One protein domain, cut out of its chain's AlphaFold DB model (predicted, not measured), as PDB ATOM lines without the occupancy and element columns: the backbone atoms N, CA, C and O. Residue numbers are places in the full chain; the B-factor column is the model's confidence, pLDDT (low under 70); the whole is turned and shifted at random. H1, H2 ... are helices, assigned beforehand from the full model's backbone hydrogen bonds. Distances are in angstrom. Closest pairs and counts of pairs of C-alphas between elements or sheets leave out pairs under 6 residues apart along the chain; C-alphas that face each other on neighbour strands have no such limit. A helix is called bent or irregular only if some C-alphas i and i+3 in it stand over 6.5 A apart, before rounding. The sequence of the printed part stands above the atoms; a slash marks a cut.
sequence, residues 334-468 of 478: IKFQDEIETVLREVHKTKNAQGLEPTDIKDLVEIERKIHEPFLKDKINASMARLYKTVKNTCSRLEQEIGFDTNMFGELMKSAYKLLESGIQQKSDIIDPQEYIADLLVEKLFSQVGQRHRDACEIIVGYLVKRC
ATOM      1  N   ILE A 334     -13.010  13.001  11.462       56.81
ATOM      2  CA  ILE A 334     -13.875  13.134  10.260       56.81
ATOM      3  C   ILE A 334     -14.565  14.513  10.163       56.81
ATOM      4  O   ILE A 334     -14.849  14.989   9.070       56.81
ATOM      5  N   LYS A 335     -14.795  15.182  11.301       63.91
ATOM      6  CA  LYS A 335     -15.508  16.473  11.393       63.91
ATOM      7  C   LYS A 335     -14.744  17.651  10.780       63.91
ATOM      8  O   LYS A 335     -15.331  18.686  10.498       63.91
ATOM      9  N   PHE A 336     -13.444  17.491  10.546       74.19
ATOM     10  CA  PHE A 336     -12.568  18.597  10.176       74.19
ATOM     11  C   PHE A 336     -12.787  19.109   8.739       74.19
ATOM     12  O   PHE A 336     -12.498  20.262   8.422       74.19
ATOM     13  N   GLN A 337     -13.345  18.269   7.861       76.25
ATOM     14  CA  GLN A 337     -13.711  18.670   6.501       76.25
ATOM     15  C   GLN A 337     -14.819  19.736   6.499       76.25
ATOM     16  O   GLN A 337     -14.727  20.697   5.731       76.25
ATOM     17  N   ASP A 338     -15.812  19.595   7.380       81.56
ATOM     18  CA  ASP A 338     -16.932  20.535   7.509       81.56
ATOM     19  C   ASP A 338     -16.457  21.888   8.064       81.56
ATOM     20  O   ASP A 338     -16.950  22.946   7.668       81.56
ATOM     21  N   GLU A 339     -15.455  21.867   8.944       85.31
ATOM     22  CA  GLU A 339     -14.839  23.070   9.509       85.31
ATOM     23  C   GLU A 339     -14.058  23.856   8.447       85.31
ATOM     24  O   GLU A 339     -14.265  25.060   8.300       85.31
ATOM     25  N   ILE A 340     -13.233  23.173   7.638       84.44
ATOM     26  CA  ILE A 340     -12.525  23.784   6.496       84.44
ATOM     27  C   ILE A 340     -13.525  24.387   5.507       84.44
ATOM     28  O   ILE A 340     -13.357  25.519   5.057       84.44
ATOM     29  N   GLU A 341     -14.576  23.641   5.166       86.56
ATOM     30  CA  GLU A 341     -15.622  24.128   4.273       86.56
ATOM     31  C   GLU A 341     -16.315  25.372   4.834       86.56
ATOM     32  O   GLU A 341     -16.515  26.342   4.103       86.56
ATOM     33  N   THR A 342     -16.644  25.368   6.126       85.88
ATOM     34  CA  THR A 342     -17.273  26.506   6.803       85.88
ATOM     35  C   THR A 342     -16.391  27.747   6.712       85.88
ATOM     36  O   THR A 342     -16.870  28.795   6.279       85.88
ATOM     37  N   VAL A 343     -15.095  27.626   7.024       84.75
ATOM     38  CA  VAL A 343     -14.138  28.741   6.921       84.75
ATOM     39  C   VAL A 343     -14.087  29.285   5.490       84.75
ATOM     40  O   VAL A 343     -14.258  30.485   5.286       84.75
ATOM     41  N   LEU A 344     -13.934  28.423   4.480       84.81
ATOM     42  CA  LEU A 344     -13.850  28.848   3.075       84.81
ATOM     43  C   LEU A 344     -15.150  29.496   2.566       84.81
ATOM     44  O   LEU A 344     -15.108  30.452   1.787       84.81
ATOM     45  N   ARG A 345     -16.315  29.023   3.024       85.25
ATOM     46  CA  ARG A 345     -17.613  29.641   2.710       85.25
ATOM     47  C   ARG A 345     -17.773  31.011   3.367       85.25
ATOM     48  O   ARG A 345     -18.297  31.915   2.720       85.25
ATOM     49  N   GLU A 346     -17.325  31.197   4.607       81.44
ATOM     50  CA  GLU A 346     -17.341  32.511   5.269       81.44
ATOM     51  C   GLU A 346     -16.379  33.504   4.600       81.44
ATOM     52  O   GLU A 346     -16.738  34.657   4.346       81.44
ATOM     53  N   VAL A 347     -15.198  33.039   4.189       77.50
ATOM     54  CA  VAL A 347     -14.261  33.821   3.367       77.50
ATOM     55  C   VAL A 347     -14.891  34.221   2.027       77.50
ATOM     56  O   VAL A 347     -14.713  35.342   1.560       77.50
ATOM     57  N   HIS A 348     -15.682  33.343   1.402       78.25
ATOM     58  CA  HIS A 348     -16.394  33.689   0.171       78.25
ATOM     59  C   HIS A 348     -17.428  34.807   0.378       78.25
ATOM     60  O   HIS A 348     -17.601  35.667  -0.488       78.25
ATOM     61  N   LYS A 349     -18.141  34.792   1.511       74.62
ATOM     62  CA  LYS A 349     -19.177  35.785   1.838       74.62
ATOM     63  C   LYS A 349     -18.596  37.172   2.082       74.62
ATOM     64  O   LYS A 349     -19.257  38.164   1.796       74.62
ATOM     65  N   THR A 350     -17.360  37.248   2.564       63.84
ATOM     66  CA  THR A 350     -16.663  38.508   2.839       63.84
ATOM     67  C   THR A 350     -16.074  39.173   1.589       63.84
ATOM     68  O   THR A 350     -15.284  40.100   1.744       63.84
ATOM     69  N   LYS A 351     -16.483  38.772   0.364       55.00
ATOM     70  CA  LYS A 351     -16.155  39.414  -0.931       55.00
ATOM     71  C   LYS A 351     -16.248  40.944  -0.849       55.00
ATOM     72  O   LYS A 351     -17.301  41.514  -1.104       55.00
ATOM     73  N   ASN A 352     -15.137  41.583  -0.489       46.06
ATOM     74  CA  ASN A 352     -14.863  43.012  -0.583       46.06
ATOM     75  C   ASN A 352     -13.396  43.272  -0.217       46.06
ATOM     76  O   ASN A 352     -13.070  43.623   0.911       46.06
ATOM     77  N   ALA A 353     -12.510  43.147  -1.200       38.22
ATOM     78  CA  ALA A 353     -11.407  44.083  -1.371       38.22
ATOM     79  C   ALA A 353     -10.928  43.993  -2.820       38.22
ATOM     80  O   ALA A 353     -10.682  42.915  -3.351       38.22
ATOM     81  N   GLN A 354     -10.902  45.150  -3.463       37.62
ATOM     82  CA  GLN A 354     -10.565  45.364  -4.860       37.62
ATOM     83  C   GLN A 354      -9.153  44.879  -5.207       37.62
ATOM     84  O   GLN A 354      -8.216  45.166  -4.472       37.62
ATOM     85  N   GLY A 355      -9.044  44.284  -6.399       38.97
ATOM     86  CA  GLY A 355      -7.903  44.396  -7.308       38.97
ATOM     87  C   GLY A 355      -6.625  43.654  -6.923       38.97
ATOM     88  O   GLY A 355      -6.011  43.949  -5.908       38.97
ATOM     89  N   LEU A 356      -6.164  42.776  -7.815       30.59
ATOM     90  CA  LEU A 356      -4.894  42.914  -8.545       30.59
ATOM     91  C   LEU A 356      -4.726  41.734  -9.517       30.59
ATOM     92  O   LEU A 356      -5.367  40.697  -9.376       30.59
ATOM     93  N   GLU A 357      -3.945  41.977 -10.567       32.03
ATOM     94  CA  GLU A 357      -3.906  41.195 -11.803       32.03
ATOM     95  C   GLU A 357      -3.385  39.751 -11.664       32.03
ATOM     96  O   GLU A 357      -2.546  39.466 -10.806       32.03
ATOM     97  N   PRO A 358      -3.855  38.835 -12.536       30.95
ATOM     98  CA  PRO A 358      -3.475  37.426 -12.513       30.95
ATOM     99  C   PRO A 358      -1.998  37.228 -12.882       30.95
ATOM    100  O   PRO A 358      -1.512  37.783 -13.865       30.95
ATOM    101  N   THR A 359      -1.292  36.378 -12.129       30.95
ATOM    102  CA  THR A 359       0.048  35.896 -12.503       30.95
ATOM    103  C   THR A 359      -0.032  34.438 -12.959       30.95
ATOM    104  O   THR A 359      -0.711  33.620 -12.343       30.95
ATOM    105  N   ASP A 360       0.640  34.140 -14.069       33.44
ATOM    106  CA  ASP A 360       0.584  32.870 -14.794       33.44
ATOM    107  C   ASP A 360       1.211  31.712 -13.990       33.44
ATOM    108  O   ASP A 360       2.328  31.815 -13.478       33.44
ATOM    109  N   ILE A 361       0.476  30.602 -13.868       33.91
ATOM    110  CA  ILE A 361       0.831  29.450 -13.030       33.91
ATOM    111  C   ILE A 361       1.562  28.417 -13.887       33.91
ATOM    112  O   ILE A 361       0.960  27.502 -14.457       33.91
ATOM    113  N   LYS A 362       2.889  28.515 -13.914       34.38
ATOM    114  CA  LYS A 362       3.775  27.376 -14.166       34.38
ATOM    115  C   LYS A 362       4.910  27.423 -13.158       34.38
ATOM    116  O   LYS A 362       5.776  28.273 -13.275       34.38
ATOM    117  N   ASP A 363       4.803  26.556 -12.150       32.91
ATOM    118  CA  ASP A 363       5.888  25.804 -11.496       32.91
ATOM    119  C   ASP A 363       5.491  25.458 -10.049       32.91
ATOM    120  O   ASP A 363       5.474  26.289  -9.146       32.91
ATOM    121  N   LEU A 364       5.135  24.189  -9.826       33.16
ATOM    122  CA  LEU A 364       5.028  23.600  -8.490       33.16
ATOM    123  C   LEU A 364       6.428  23.121  -8.089       33.16
ATOM    124  O   LEU A 364       6.939  22.182  -8.697       33.16
ATOM    125  N   VAL A 365       7.033  23.735  -7.069       38.19
ATOM    126  CA  VAL A 365       8.345  23.331  -6.525       38.19
ATOM    127  C   VAL A 365       8.218  22.950  -5.043       38.19
ATOM    128  O   VAL A 365       7.383  23.481  -4.312       38.19
ATOM    129  N   GLU A 366       9.018  21.970  -4.617       41.38
ATOM    130  CA  GLU A 366       9.003  21.321  -3.298       41.38
ATOM    131  C   GLU A 366       9.202  22.294  -2.109       41.38
ATOM    132  O   GLU A 366       9.997  23.231  -2.175       41.38
ATOM    133  N   ILE A 367       8.506  22.028  -0.985       40.12
ATOM    134  CA  ILE A 367       8.482  22.844   0.262       40.12
ATOM    135  C   ILE A 367       9.888  23.125   0.817       40.12
ATOM    136  O   ILE A 367      10.102  24.119   1.510       40.12
ATOM    137  N   GLU A 368      10.857  22.259   0.520       36.16
ATOM    138  CA  GLU A 368      12.203  22.285   1.095       36.16
ATOM    139  C   GLU A 368      12.970  23.597   0.860       36.16
ATOM    140  O   GLU A 368      13.937  23.849   1.576       36.16
ATOM    141  N   ARG A 369      12.517  24.451  -0.070       40.75
ATOM    142  CA  ARG A 369      13.167  25.715  -0.457       40.75
ATOM    143  C   ARG A 369      12.505  27.007   0.069       40.75
ATOM    144  O   ARG A 369      12.930  28.074  -0.363       40.75
ATOM    145  N   LYS A 370      11.482  26.942   0.945       51.94
ATOM    146  CA  LYS A 370      10.616  28.111   1.273       51.94
ATOM    147  C   LYS A 370      10.513  28.507   2.749       51.94
ATOM    148  O   LYS A 370      10.418  29.690   3.054       51.94
ATOM    149  N   ILE A 371      10.534  27.535   3.660       57.78
ATOM    150  CA  ILE A 371      10.469  27.779   5.110       57.78
ATOM    151  C   ILE A 371      11.857  27.526   5.695       57.78
ATOM    152  O   ILE A 371      12.431  26.455   5.483       57.78
ATOM    153  N   HIS A 372      12.406  28.531   6.366       66.50
ATOM    154  CA  HIS A 372      13.733  28.534   6.975       66.50
ATOM    155  C   HIS A 372      13.665  28.041   8.424       66.50
ATOM    156  O   HIS A 372      14.605  27.409   8.898       66.50
ATOM    157  N   GLU A 373      12.527  28.258   9.083       73.94
ATOM    158  CA  GLU A 373      12.272  27.848  10.462       73.94
ATOM    159  C   GLU A 373      11.903  26.356  10.543       73.94
ATOM    160  O   GLU A 373      10.872  25.939   9.995       73.94
ATOM    161  N   PRO A 374      12.728  25.521  11.207       68.00
ATOM    162  CA  PRO A 374      12.535  24.071  11.228       68.00
ATOM    163  C   PRO A 374      11.179  23.647  11.800       68.00
ATOM    164  O   PRO A 374      10.545  22.735  11.274       68.00
ATOM    165  N   PHE A 375      10.706  24.343  12.836       72.19
ATOM    166  CA  PHE A 375       9.456  24.016  13.516       72.19
ATOM    167  C   PHE A 375       8.226  24.266  12.637       72.19
ATOM    168  O   PHE A 375       7.438  23.346  12.394       72.19
ATOM    169  N   LEU A 376       8.099  25.477  12.084       76.38
ATOM    170  CA  LEU A 376       7.023  25.820  11.155       76.38
ATOM    171  C   LEU A 376       7.009  24.872   9.946       76.38
ATOM    172  O   LEU A 376       5.947  24.426   9.498       76.38
ATOM    173  N   LYS A 377       8.197  24.522   9.438       74.56
ATOM    174  CA  LYS A 377       8.359  23.576   8.333       74.56
ATOM    175  C   LYS A 377       7.804  22.196   8.686       74.56
ATOM    176  O   LYS A 377       7.041  21.640   7.894       74.56
ATOM    177  N   ASP A 378       8.151  21.656   9.849       71.00
ATOM    178  CA  ASP A 378       7.686  20.339  10.290       71.00
ATOM    179  C   ASP A 378       6.173  20.326  10.563       71.00
ATOM    180  O   ASP A 378       5.478  19.420  10.088       71.00
ATOM    181  N   LYS A 379       5.628  21.376  11.195       78.69
ATOM    182  CA  LYS A 379       4.182  21.545  11.438       78.69
ATOM    183  C   LYS A 379       3.374  21.584  10.130       78.69
ATOM    184  O   LYS A 379       2.367  20.877   9.986       78.69
ATOM    185  N   ILE A 380       3.818  22.363   9.137       78.75
ATOM    186  CA  ILE A 380       3.151  22.451   7.825       78.75
ATOM    187  C   ILE A 380       3.302  21.141   7.043       78.75
ATOM    188  O   ILE A 380       2.328  20.651   6.474       78.75
ATOM    189  N   ASN A 381       4.488  20.528   7.030       72.88
ATOM    190  CA  ASN A 381       4.704  19.254   6.340       72.88
ATOM    191  C   ASN A 381       3.800  18.144   6.889       72.88
ATOM    192  O   ASN A 381       3.151  17.440   6.111       72.88
ATOM    193  N   ALA A 382       3.740  18.003   8.214       68.88
ATOM    194  CA  ALA A 382       2.969  16.955   8.870       68.88
ATOM    195  C   ALA A 382       1.458  17.111   8.634       68.88
ATOM    196  O   ALA A 382       0.777  16.137   8.301       68.88
ATOM    197  N   SER A 383       0.932  18.337   8.730       74.25
ATOM    198  CA  SER A 383      -0.483  18.620   8.463       74.25
ATOM    199  C   SER A 383      -0.845  18.474   6.980       74.25
ATOM    200  O   SER A 383      -1.863  17.859   6.647       74.25
ATOM    201  N   MET A 384       0.004  18.949   6.062       80.75
ATOM    202  CA  MET A 384      -0.237  18.843   4.619       80.75
ATOM    203  C   MET A 384      -0.125  17.413   4.098       80.75
ATOM    204  O   MET A 384      -0.889  17.040   3.207       80.75
ATOM    205  N   ALA A 385       0.748  16.581   4.673       68.81
ATOM    206  CA  ALA A 385       0.794  15.156   4.349       68.81
ATOM    207  C   ALA A 385      -0.562  14.463   4.577       68.81
ATOM    208  O   ALA A 385      -0.908  13.542   3.838       68.81
ATOM    209  N   ARG A 386      -1.346  14.924   5.563       70.81
ATOM    210  CA  ARG A 386      -2.658  14.357   5.910       70.81
ATOM    211  C   ARG A 386      -3.818  15.028   5.173       70.81
ATOM    212  O   ARG A 386      -4.714  14.339   4.696       70.81
ATOM    213  N   LEU A 387      -3.823  16.360   5.087       77.50
ATOM    214  CA  LEU A 387      -5.033  17.125   4.751       77.50
ATOM    215  C   LEU A 387      -4.964  17.906   3.441       77.50
ATOM    216  O   LEU A 387      -5.985  18.451   3.021       77.50
ATOM    217  N   TYR A 388      -3.822  17.925   2.748       77.44
ATOM    218  CA  TYR A 388      -3.686  18.676   1.497       77.44
ATOM    219  C   TYR A 388      -4.773  18.311   0.475       77.44
ATOM    220  O   TYR A 388      -5.397  19.184  -0.126       77.44
ATOM    221  N   LYS A 389      -5.045  17.011   0.308       76.75
ATOM    222  CA  LYS A 389      -6.072  16.521  -0.620       76.75
ATOM    223  C   LYS A 389      -7.482  16.906  -0.177       76.75
ATOM    224  O   LYS A 389      -8.299  17.253  -1.024       76.75
ATOM    225  N   THR A 390      -7.754  16.874   1.125       79.44
ATOM    226  CA  THR A 390      -9.039  17.284   1.702       79.44
ATOM    227  C   THR A 390      -9.309  18.753   1.413       79.44
ATOM    228  O   THR A 390     -10.337  19.068   0.821       79.44
ATOM    229  N   VAL A 391      -8.357  19.640   1.724       81.56
ATOM    230  CA  VAL A 391      -8.482  21.080   1.441       81.56
ATOM    231  C   VAL A 391      -8.650  21.318  -0.061       81.56
ATOM    232  O   VAL A 391      -9.587  22.000  -0.468       81.56
ATOM    233  N   LYS A 392      -7.815  20.688  -0.902       82.06
ATOM    234  CA  LYS A 392      -7.890  20.810  -2.366       82.06
ATOM    235  C   LYS A 392      -9.256  20.392  -2.920       82.06
ATOM    236  O   LYS A 392      -9.838  21.120  -3.716       82.06
ATOM    237  N   ASN A 393      -9.771  19.238  -2.497       84.00
ATOM    238  CA  ASN A 393     -11.067  18.737  -2.949       84.00
ATOM    239  C   ASN A 393     -12.217  19.638  -2.481       84.00
ATOM    240  O   ASN A 393     -13.150  19.869  -3.248       84.00
ATOM    241  N   THR A 394     -12.147  20.167  -1.255       84.50
ATOM    242  CA  THR A 394     -13.131  21.132  -0.748       84.50
ATOM    243  C   THR A 394     -13.114  22.412  -1.579       84.50
ATOM    244  O   THR A 394     -14.175  22.839  -2.025       84.50
ATOM    245  N   CYS A 395     -11.939  22.974  -1.879       81.56
ATOM    246  CA  CYS A 395     -11.812  24.135  -2.763       81.56
ATOM    247  C   CYS A 395     -12.411  23.869  -4.154       81.56
ATOM    248  O   CYS A 395     -13.264  24.631  -4.598       81.56
ATOM    249  N   SER A 396     -12.056  22.753  -4.806       82.75
ATOM    250  CA  SER A 396     -12.597  22.396  -6.130       82.75
ATOM    251  C   SER A 396     -14.109  22.161  -6.129       82.75
ATOM    252  O   SER A 396     -14.785  22.442  -7.116       82.75
ATOM    253  N   ARG A 397     -14.671  21.654  -5.028       87.50
ATOM    254  CA  ARG A 397     -16.122  21.520  -4.887       87.50
ATOM    255  C   ARG A 397     -16.796  22.879  -4.697       87.50
ATOM    256  O   ARG A 397     -17.805  23.144  -5.340       87.50
ATOM    257  N   LEU A 398     -16.233  23.761  -3.869       85.50
ATOM    258  CA  LEU A 398     -16.757  25.116  -3.663       85.50
ATOM    259  C   LEU A 398     -16.640  25.994  -4.921       85.50
ATOM    260  O   LEU A 398     -17.510  26.832  -5.160       85.50
ATOM    261  N   GLU A 399     -15.616  25.779  -5.750       85.31
ATOM    262  CA  GLU A 399     -15.505  26.355  -7.098       85.31
ATOM    263  C   GLU A 399     -16.739  26.014  -7.946       85.31
ATOM    264  O   GLU A 399     -17.334  26.898  -8.560       85.31
ATOM    265  N   GLN A 400     -17.170  24.750  -7.930       85.00
ATOM    266  CA  GLN A 400     -18.328  24.281  -8.697       85.00
ATOM    267  C   GLN A 400     -19.670  24.713  -8.089       85.00
ATOM    268  O   GLN A 400     -20.591  25.057  -8.826       85.00
ATOM    269  N   GLU A 401     -19.799  24.686  -6.760       86.44
ATOM    270  CA  GLU A 401     -21.074  24.930  -6.071       86.44
ATOM    271  C   GLU A 401     -21.410  26.418  -5.905       86.44
ATOM    272  O   GLU A 401     -22.565  26.810  -6.067       86.44
ATOM    273  N   ILE A 402     -20.426  27.242  -5.529       81.69
ATOM    274  CA  ILE A 402     -20.639  28.657  -5.176       81.69
ATOM    275  C   ILE A 402     -19.739  29.617  -5.960       81.69
ATOM    276  O   ILE A 402     -19.746  30.819  -5.692       81.69
ATOM    277  N   GLY A 403     -18.946  29.120  -6.914       81.38
ATOM    278  CA  GLY A 403     -18.000  29.950  -7.660       81.38
ATOM    279  C   GLY A 403     -16.906  30.536  -6.767       81.38
ATOM    280  O   GLY A 403     -16.514  31.692  -6.946       81.38
ATOM    281  N   PHE A 404     -16.471  29.796  -5.740       83.31
ATOM    282  CA  PHE A 404     -15.295  30.174  -4.956       83.31
ATOM    283  C   PHE A 404     -14.071  30.223  -5.872       83.31
ATOM    284  O   PHE A 404     -13.858  29.284  -6.617       83.31
ATOM    285  N   ASP A 405     -13.276  31.293  -5.839       79.94
ATOM    286  CA  ASP A 405     -12.059  31.392  -6.650       79.94
ATOM    287  C   ASP A 405     -10.841  31.178  -5.752       79.94
ATOM    288  O   ASP A 405     -10.404  32.076  -5.022       79.94
ATOM    289  N   THR A 406     -10.303  29.959  -5.795       79.81
ATOM    290  CA  THR A 406      -9.157  29.577  -4.969       79.81
ATOM    291  C   THR A 406      -7.906  30.380  -5.336       79.81
ATOM    292  O   THR A 406      -7.056  30.604  -4.474       79.81
ATOM    293  N   ASN A 407      -7.744  30.823  -6.586       77.25
ATOM    294  CA  ASN A 407      -6.578  31.611  -7.006       77.25
ATOM    295  C   ASN A 407      -6.674  33.038  -6.470       77.25
ATOM    296  O   ASN A 407      -5.735  33.517  -5.837       77.25
ATOM    297  N   MET A 408      -7.838  33.672  -6.613       75.81
ATOM    298  CA  MET A 408      -8.100  34.993  -6.041       75.81
ATOM    299  C   MET A 408      -7.911  34.995  -4.517       75.81
ATOM    300  O   MET A 408      -7.300  35.910  -3.968       75.81
ATOM    301  N   PHE A 409      -8.382  33.954  -3.822       79.94
ATOM    302  CA  PHE A 409      -8.143  33.807  -2.385       79.94
ATOM    303  C   PHE A 409      -6.646  33.702  -2.043       79.94
ATOM    304  O   PHE A 409      -6.187  34.331  -1.088       79.94
ATOM    305  N   GLY A 410      -5.872  32.967  -2.849       77.12
ATOM    306  CA  GLY A 410      -4.417  32.885  -2.699       77.12
ATOM    307  C   GLY A 410      -3.734  34.249  -2.812       77.12
ATOM    308  O   GLY A 410      -2.935  34.610  -1.950       77.12
ATOM    309  N   GLU A 411      -4.104  35.047  -3.814       71.62
ATOM    310  CA  GLU A 411      -3.537  36.386  -4.031       71.62
ATOM    311  C   GLU A 411      -3.893  37.386  -2.916       71.62
ATOM    312  O   GLU A 411      -3.053  38.195  -2.502       71.62
ATOM    313  N   LEU A 412      -5.103  37.300  -2.352       71.19
ATOM    314  CA  LEU A 412      -5.489  38.093  -1.178       71.19
ATOM    315  C   LEU A 412      -4.598  37.775   0.030       71.19
ATOM    316  O   LEU A 412      -4.098  38.683   0.704       71.19
ATOM    317  N   MET A 413      -4.358  36.489   0.283       78.00
ATOM    318  CA  MET A 413      -3.512  36.039   1.389       78.00
ATOM    319  C   MET A 413      -2.042  36.409   1.167       78.00
ATOM    320  O   MET A 413      -1.379  36.877   2.093       78.00
ATOM    321  N   LYS A 414      -1.548  36.311  -0.070       77.00
ATOM    322  CA  LYS A 414      -0.209  36.767  -0.469       77.00
ATOM    323  C   LYS A 414      -0.009  38.267  -0.274       77.00
ATOM    324  O   LYS A 414       1.056  38.709   0.157       77.00
ATOM    325  N   SER A 415      -1.038  39.061  -0.551       68.19
ATOM    326  CA  SER A 415      -1.017  40.507  -0.318       68.19
ATOM    327  C   SER A 415      -0.964  40.833   1.176       68.19
ATOM    328  O   SER A 415      -0.180  41.683   1.597       68.19
ATOM    329  N   ALA A 416      -1.739  40.113   1.996       66.81
ATOM    330  CA  ALA A 416      -1.674  40.232   3.452       66.81
ATOM    331  C   ALA A 416      -0.289  39.848   3.996       66.81
ATOM    332  O   ALA A 416       0.245  40.562   4.840       66.81
ATOM    333  N   TYR A 417       0.311  38.779   3.469       74.56
ATOM    334  CA  TYR A 417       1.667  38.350   3.803       74.56
ATOM    335  C   TYR A 417       2.710  39.444   3.547       74.56
ATOM    336  O   TYR A 417       3.426  39.819   4.471       74.56
ATOM    337  N   LYS A 418       2.753  40.023   2.338       71.38
ATOM    338  CA  LYS A 418       3.730  41.076   1.991       71.38
ATOM    339  C   LYS A 418       3.634  42.294   2.913       71.38
ATOM    340  O   LYS A 418       4.646  42.901   3.259       71.38
ATOM    341  N   LEU A 419       2.414  42.653   3.321       66.50
ATOM    342  CA  LEU A 419       2.187  43.765   4.243       66.50
ATOM    343  C   LEU A 419       2.748  43.460   5.640       66.50
ATOM    344  O   LEU A 419       3.392  44.323   6.231       66.50
ATOM    345  N   LEU A 420       2.564  42.233   6.134       68.75
ATOM    346  CA  LEU A 420       3.104  41.795   7.426       68.75
ATOM    347  C   LEU A 420       4.634  41.675   7.397       68.75
ATOM    348  O   LEU A 420       5.303  42.176   8.296       68.75
ATOM    349  N   GLU A 421       5.188  41.089   6.335       69.94
ATOM    350  CA  GLU A 421       6.632  40.920   6.131       69.94
ATOM    351  C   GLU A 421       7.376  42.264   6.161       69.94
ATOM    352  O   GLU A 421       8.362  42.412   6.885       69.94
ATOM    353  N   SER A 422       6.862  43.283   5.460       65.06
ATOM    354  CA  SER A 422       7.472  44.623   5.447       65.06
ATOM    355  C   SER A 422       7.484  45.311   6.822       65.06
ATOM    356  O   SER A 422       8.391  46.092   7.113       65.06
ATOM    357  N   GLY A 423       6.509  45.006   7.686       61.00
ATOM    358  CA  GLY A 423       6.443  45.518   9.057       61.00
ATOM    359  C   GLY A 423       7.357  44.782  10.043       61.00
ATOM    360  O   GLY A 423       7.750  45.354  11.058       61.00
ATOM    361  N   ILE A 424       7.714  43.528   9.751       64.38
ATOM    362  CA  ILE A 424       8.544  42.675  10.616       64.38
ATOM    363  C   ILE A 424      10.032  42.837  10.325       64.38
ATOM    364  O   ILE A 424      10.825  42.822  11.260       64.38
ATOM    365  N   GLN A 425      10.418  43.135   9.079       59.41
ATOM    366  CA  GLN A 425      11.803  43.506   8.736       59.41
ATOM    367  C   GLN A 425      12.331  44.719   9.535       59.41
ATOM    368  O   GLN A 425      13.533  44.962   9.570       59.41
ATOM    369  N   GLN A 426      11.445  45.473  10.194       55.59
ATOM    370  CA  GLN A 426      11.777  46.616  11.049       55.59
ATOM    371  C   GLN A 426      11.933  46.254  12.541       55.59
ATOM    372  O   GLN A 426      12.260  47.130  13.339       55.59
ATOM    373  N   LYS A 427      11.696  44.993  12.939       59.56
ATOM    374  CA  LYS A 427      11.762  44.513  14.330       59.56
ATOM    375  C   LYS A 427      12.762  43.358  14.456       59.56
ATOM    376  O   LYS A 427      12.429  42.217  14.164       59.56
ATOM    377  N   SER A 428      13.975  43.660  14.922       55.81
ATOM    378  CA  SER A 428      15.078  42.692  15.067       55.81
ATOM    379  C   SER A 428      14.903  41.663  16.188       55.81
ATOM    380  O   SER A 428      15.664  40.703  16.239       55.81
ATOM    381  N   ASP A 429      13.935  41.858  17.083       68.38
ATOM    382  CA  ASP A 429      13.798  41.065  18.316       68.38
ATOM    383  C   ASP A 429      12.952  39.792  18.128       68.38
ATOM    384  O   ASP A 429      12.703  39.056  19.081       68.38
ATOM    385  N   ILE A 430      12.467  39.539  16.909       67.25
ATOM    386  CA  ILE A 430      11.637  38.375  16.590       67.25
ATOM    387  C   ILE A 430      12.549  37.220  16.177       67.25
ATOM    388  O   ILE A 430      13.214  37.289  15.146       67.25
ATOM    389  N   ILE A 431      12.554  36.171  17.000       67.25
ATOM    390  CA  ILE A 431      13.412  34.986  16.848       67.25
ATOM    391  C   ILE A 431      12.985  34.139  15.639       67.25
ATOM    392  O   ILE A 431      13.843  33.748  14.853       67.25
ATOM    393  N   ASP A 432      11.672  33.947  15.454       74.44
ATOM    394  CA  ASP A 432      11.072  33.141  14.379       74.44
ATOM    395  C   ASP A 432      10.062  33.984  13.543       74.44
ATOM    396  O   ASP A 432       8.845  33.953  13.775       74.44
ATOM    397  N   PRO A 433      10.537  34.837  12.609       72.38
ATOM    398  CA  PRO A 433       9.692  35.737  11.821       72.38
ATOM    399  C   PRO A 433       8.625  35.070  10.938       72.38
ATOM    400  O   PRO A 433       7.551  35.647  10.759       72.38
ATOM    401  N   GLN A 434       8.887  33.907  10.338       77.44
ATOM    402  CA  GLN A 434       7.942  33.234   9.439       77.44
ATOM    403  C   GLN A 434       6.788  32.598  10.214       77.44
ATOM    404  O   GLN A 434       5.643  32.687   9.768       77.44
ATOM    405  N   GLU A 435       7.072  31.999  11.367       80.12
ATOM    406  CA  GLU A 435       6.094  31.442  12.297       80.12
ATOM    407  C   GLU A 435       5.205  32.554  12.832       80.12
ATOM    408  O   GLU A 435       3.982  32.475  12.724       80.12
ATOM    409  N   TYR A 436       5.815  33.663  13.246       72.75
ATOM    410  CA  TYR A 436       5.081  34.845  13.669       72.75
ATOM    411  C   TYR A 436       4.150  35.389  12.568       72.75
ATOM    412  O   TYR A 436       2.995  35.728  12.829       72.75
ATOM    413  N   ILE A 437       4.606  35.444  11.308       77.00
ATOM    414  CA  ILE A 437       3.757  35.853  10.175       77.00
ATOM    415  C   ILE A 437       2.631  34.846   9.929       77.00
ATOM    416  O   ILE A 437       1.497  35.258   9.676       77.00
ATOM    417  N   ALA A 438       2.926  33.547   9.975       81.06
ATOM    418  CA  ALA A 438       1.933  32.499   9.776       81.06
ATOM    419  C   ALA A 438       0.826  32.595  10.834       81.06
ATOM    420  O   ALA A 438      -0.349  32.620  10.470       81.06
ATOM    421  N   ASP A 439       1.190  32.763  12.104       78.00
ATOM    422  CA  ASP A 439       0.244  32.954  13.200       78.00
ATOM    423  C   ASP A 439      -0.599  34.218  13.012       78.00
ATOM    424  O   ASP A 439      -1.816  34.178  13.171       78.00
ATOM    425  N   LEU A 440      -0.006  35.330  12.572       73.94
ATOM    426  CA  LEU A 440      -0.765  36.546  12.264       73.94
ATOM    427  C   LEU A 440      -1.750  36.357  11.101       73.94
ATOM    428  O   LEU A 440      -2.855  36.908  11.129       73.94
ATOM    429  N   LEU A 441      -1.382  35.589  10.072       76.44
ATOM    430  CA  LEU A 441      -2.285  35.247   8.969       76.44
ATOM    431  C   LEU A 441      -3.430  34.345   9.443       76.44
ATOM    432  O   LEU A 441      -4.573  34.548   9.027       76.44
ATOM    433  N   VAL A 442      -3.140  33.396  10.333       82.81
ATOM    434  CA  VAL A 442      -4.136  32.532  10.975       82.81
ATOM    435  C   VAL A 442      -5.085  33.353  11.830       82.81
ATOM    436  O   VAL A 442      -6.290  33.237  11.647       82.81
ATOM    437  N   GLU A 443      -4.580  34.221  12.704       74.69
ATOM    438  CA  GLU A 443      -5.397  35.086  13.560       74.69
ATOM    439  C   GLU A 443      -6.279  36.027  12.737       74.69
ATOM    440  O   GLU A 443      -7.450  36.251  13.062       74.69
ATOM    441  N   LYS A 444      -5.757  36.540  11.616       71.69
ATOM    442  CA  LYS A 444      -6.532  37.364  10.685       71.69
ATOM    443  C   LYS A 444      -7.668  36.570  10.042       71.69
ATOM    444  O   LYS A 444      -8.796  37.061  10.012       71.69
ATOM    445  N   LEU A 445      -7.395  35.353   9.568       76.19
ATOM    446  CA  LEU A 445      -8.405  34.470   8.982       76.19
ATOM    447  C   LEU A 445      -9.443  34.035  10.027       76.19
ATOM    448  O   LEU A 445     -10.643  34.136   9.787       76.19
ATOM    449  N   PHE A 446      -8.983  33.650  11.215       77.31
ATOM    450  CA  PHE A 446      -9.797  33.258  12.361       77.31
ATOM    451  C   PHE A 446     -10.742  34.385  12.791       77.31
ATOM    452  O   PHE A 446     -11.937  34.163  12.986       77.31
ATOM    453  N   SER A 447     -10.242  35.620  12.851       72.88
ATOM    454  CA  SER A 447     -11.052  36.804  13.145       72.88
ATOM    455  C   SER A 447     -12.099  37.075  12.061       72.88
ATOM    456  O   SER A 447     -13.238  37.415  12.379       72.88
ATOM    457  N   GLN A 448     -11.747  36.887  10.783       69.69
ATOM    458  CA  GLN A 448     -12.665  37.079   9.653       69.69
ATOM    459  C   GLN A 448     -13.828  36.084   9.639       69.69
ATOM    460  O   GLN A 448     -14.911  36.433   9.174       69.69
ATOM    461  N   VAL A 449     -13.637  34.880  10.180       74.88
ATOM    462  CA  VAL A 449     -14.686  33.849  10.275       74.88
ATOM    463  C   VAL A 449     -15.394  33.823  11.634       74.88
ATOM    464  O   VAL A 449     -16.007  32.826  12.017       74.88
ATOM    465  N   GLY A 450     -15.327  34.931  12.378       73.19
ATOM    466  CA  GLY A 450     -16.032  35.093  13.650       73.19
ATOM    467  C   GLY A 450     -15.432  34.275  14.791       73.19
ATOM    468  O   GLY A 450     -16.171  33.837  15.671       73.19
ATOM    469  N   GLN A 451     -14.114  34.058  14.765       75.94
ATOM    470  CA  GLN A 451     -13.355  33.332  15.787       75.94
ATOM    471  C   GLN A 451     -13.834  31.889  15.973       75.94
ATOM    472  O   GLN A 451     -13.961  31.375  17.086       75.94
ATOM    473  N   ARG A 452     -14.098  31.209  14.855       76.75
ATOM    474  CA  ARG A 452     -14.429  29.782  14.818       76.75
ATOM    475  C   ARG A 452     -13.380  29.024  14.017       76.75
ATOM    476  O   ARG A 452     -12.825  29.559  13.067       76.75
ATOM    477  N   HIS A 453     -13.137  27.773  14.397       85.00
ATOM    478  CA  HIS A 453     -12.293  26.840  13.641       85.00
ATOM    479  C   HIS A 453     -10.844  27.329  13.424       85.00
ATOM    480  O   HIS A 453     -10.350  27.364  12.295       85.00
ATOM    481  N   ARG A 454     -10.143  27.702  14.509       85.06
ATOM    482  CA  ARG A 454      -8.741  28.171  14.453       85.06
ATOM    483  C   ARG A 454      -7.815  27.152  13.792       85.06
ATOM    484  O   ARG A 454      -7.099  27.508  12.864       85.06
ATOM    485  N   ASP A 455      -7.910  25.879  14.183       85.00
ATOM    486  CA  ASP A 455      -7.118  24.800  13.578       85.00
ATOM    487  C   ASP A 455      -7.376  24.703  12.052       85.00
ATOM    488  O   ASP A 455      -6.459  24.442  11.271       85.00
ATOM    489  N   ALA A 456      -8.612  24.939  11.586       85.88
ATOM    490  CA  ALA A 456      -8.932  24.917  10.155       85.88
ATOM    491  C   ALA A 456      -8.303  26.109   9.419       85.88
ATOM    492  O   ALA A 456      -7.840  25.961   8.286       85.88
ATOM    493  N   CYS A 457      -8.219  27.267  10.080       84.44
ATOM    494  CA  CYS A 457      -7.488  28.428   9.580       84.44
ATOM    495  C   CYS A 457      -5.982  28.131   9.461       84.44
ATOM    496  O   CYS A 457      -5.396  28.425   8.420       84.44
ATOM    497  N   GLU A 458      -5.380  27.479  10.466       87.38
ATOM    498  CA  GLU A 458      -3.976  27.022  10.440       87.38
ATOM    499  C   GLU A 458      -3.699  26.100   9.243       87.38
ATOM    500  O   GLU A 458      -2.717  26.272   8.517       87.38
ATOM    501  N   ILE A 459      -4.609  25.167   8.963       86.81
ATOM    502  CA  ILE A 459      -4.489  24.234   7.834       86.81
ATOM    503  C   ILE A 459      -4.666  24.918   6.480       86.81
ATOM    504  O   ILE A 459      -3.943  24.594   5.537       86.81
ATOM    505  N   ILE A 460      -5.592  25.872   6.365       87.00
ATOM    506  CA  ILE A 460      -5.777  26.648   5.134       87.00
ATOM    507  C   ILE A 460      -4.527  27.486   4.843       87.00
ATOM    508  O   ILE A 460      -4.057  27.491   3.705       87.00
ATOM    509  N   VAL A 461      -3.934  28.129   5.853       85.44
ATOM    510  CA  VAL A 461      -2.665  28.858   5.696       85.44
ATOM    511  C   VAL A 461      -1.542  27.903   5.273       85.44
ATOM    512  O   VAL A 461      -0.858  28.176   4.285       85.44
ATOM    513  N   GLY A 462      -1.409  26.736   5.914       84.38
ATOM    514  CA  GLY A 462      -0.444  25.705   5.510       84.38
ATOM    515  C   GLY A 462      -0.639  25.205   4.069       84.38
ATOM    516  O   GLY A 462       0.335  24.976   3.344       84.38
ATOM    517  N   TYR A 463      -1.887  25.103   3.605       82.75
ATOM    518  CA  TYR A 463      -2.215  24.748   2.222       82.75
ATOM    519  C   TYR A 463      -1.743  25.808   1.219       82.75
ATOM    520  O   TYR A 463      -1.175  25.454   0.183       82.75
ATOM    521  N   LEU A 464      -1.917  27.093   1.530       81.56
ATOM    522  CA  LEU A 464      -1.462  28.202   0.682       81.56
ATOM    523  C   LEU A 464       0.069  28.279   0.607       81.56
ATOM    524  O   LEU A 464       0.630  28.511  -0.466       81.56
ATOM    525  N   VAL A 465       0.756  27.989   1.716       78.69
ATOM    526  CA  VAL A 465       2.218  27.819   1.735       78.69
ATOM    527  C   VAL A 465       2.639  26.675   0.806       78.69
ATOM    528  O   VAL A 465       3.529  26.835  -0.030       78.69
ATOM    529  N   LYS A 466       1.948  25.527   0.866       74.50
ATOM    530  CA  LYS A 466       2.216  24.376  -0.014       74.50
ATOM    531  C   LYS A 466       1.905  24.650  -1.489       74.50
ATOM    532  O   LYS A 466       2.595  24.116  -2.355       74.50
ATOM    533  N   ARG A 467       0.885  25.461  -1.791       73.25
ATOM    534  CA  ARG A 467       0.521  25.862  -3.161       73.25
ATOM    535  C   ARG A 467       1.432  26.951  -3.736       73.25
ATOM    536  O   ARG A 467       1.343  27.215  -4.926       73.25
ATOM    537  N   CYS A 468       2.383  27.465  -2.951       65.88
ATOM    538  CA  CYS A 468       3.311  28.533  -3.338       65.88
ATOM    539  C   CYS A 468       2.690  29.935  -3.380       65.88
ATOM    540  O   CYS A 468       3.297  30.839  -3.951       65.88
TER     541      CYS A 468
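AT A GLANCE: This is residues 334 to 468 of the 478 residues of an uncharacterized protein of Clostridium indicum (UniProt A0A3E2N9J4). One helix, H5, runs through the middle, and the other helices cross round it at steep angles, with the bent helix H2 folding past it in two arms. A long loop, residues 350 to 373, swings wide between H1 and H2. The printed part has 135 residues with five named helices, H1 to H5, and no named strand; the class is all helix. It is compact, with a radius of gyration of the C-alphas of 14.8 A and spans of 45 by 35 by 34 A.

HOW THE PARTS SIT: H1 is residues 336 to 349. H2, residues 374 to 402, was assigned by its hydrogen bonds as one helix but is bent, with C-alphas 386 and 389 7.7 A apart; its arms, H2a up to residue 386 and H2b from residue 389, stand at a steep tilt of 65 degrees. H1 and H2b touch, the closest C-alphas being Glu 341 and Thr 394 at 6.4 A. H3, residues 406 to 424, touches H4, residues 433 to 448, at a steep tilt of 53 degrees, opposite ways, closest at C-alphas 420 and 437, 6.6 A. H5, residues 454 to 467, is the hub: it touches H4 (C-alphas 442 and 457, 5.5 A), H2a (380 and 462, 5.4 A) and H1 (340 and 456, 5.3 A). H2a and H3 are apart. Every O i to N i+4 pair is within hydrogen-bond range in H1, H2b, H4 and H5; in H2a 8 of 9 are, in H3 14 of 15.

IN THESE COORDINATES: H1 begins at C-alpha 336 (-12.568, 18.597, 10.176) and is 20.2 A long. H2a measures 18.8 A, H2b 19.5 A, H3 27.0 A and H4 22.5 A. H5, 20.0 A, ends at C-alpha 467 (0.521, 25.862, -3.161).

THE WHOLE: The C-alphas farthest apart, Glu 401 and Asp 429, are 45.5 A apart. The printed part has no cut, and the link from H1 to H2 is long. Mean pLDDT of the printed part is 70.4; among the residues under 70 are 350 to 372 and 419 to 431.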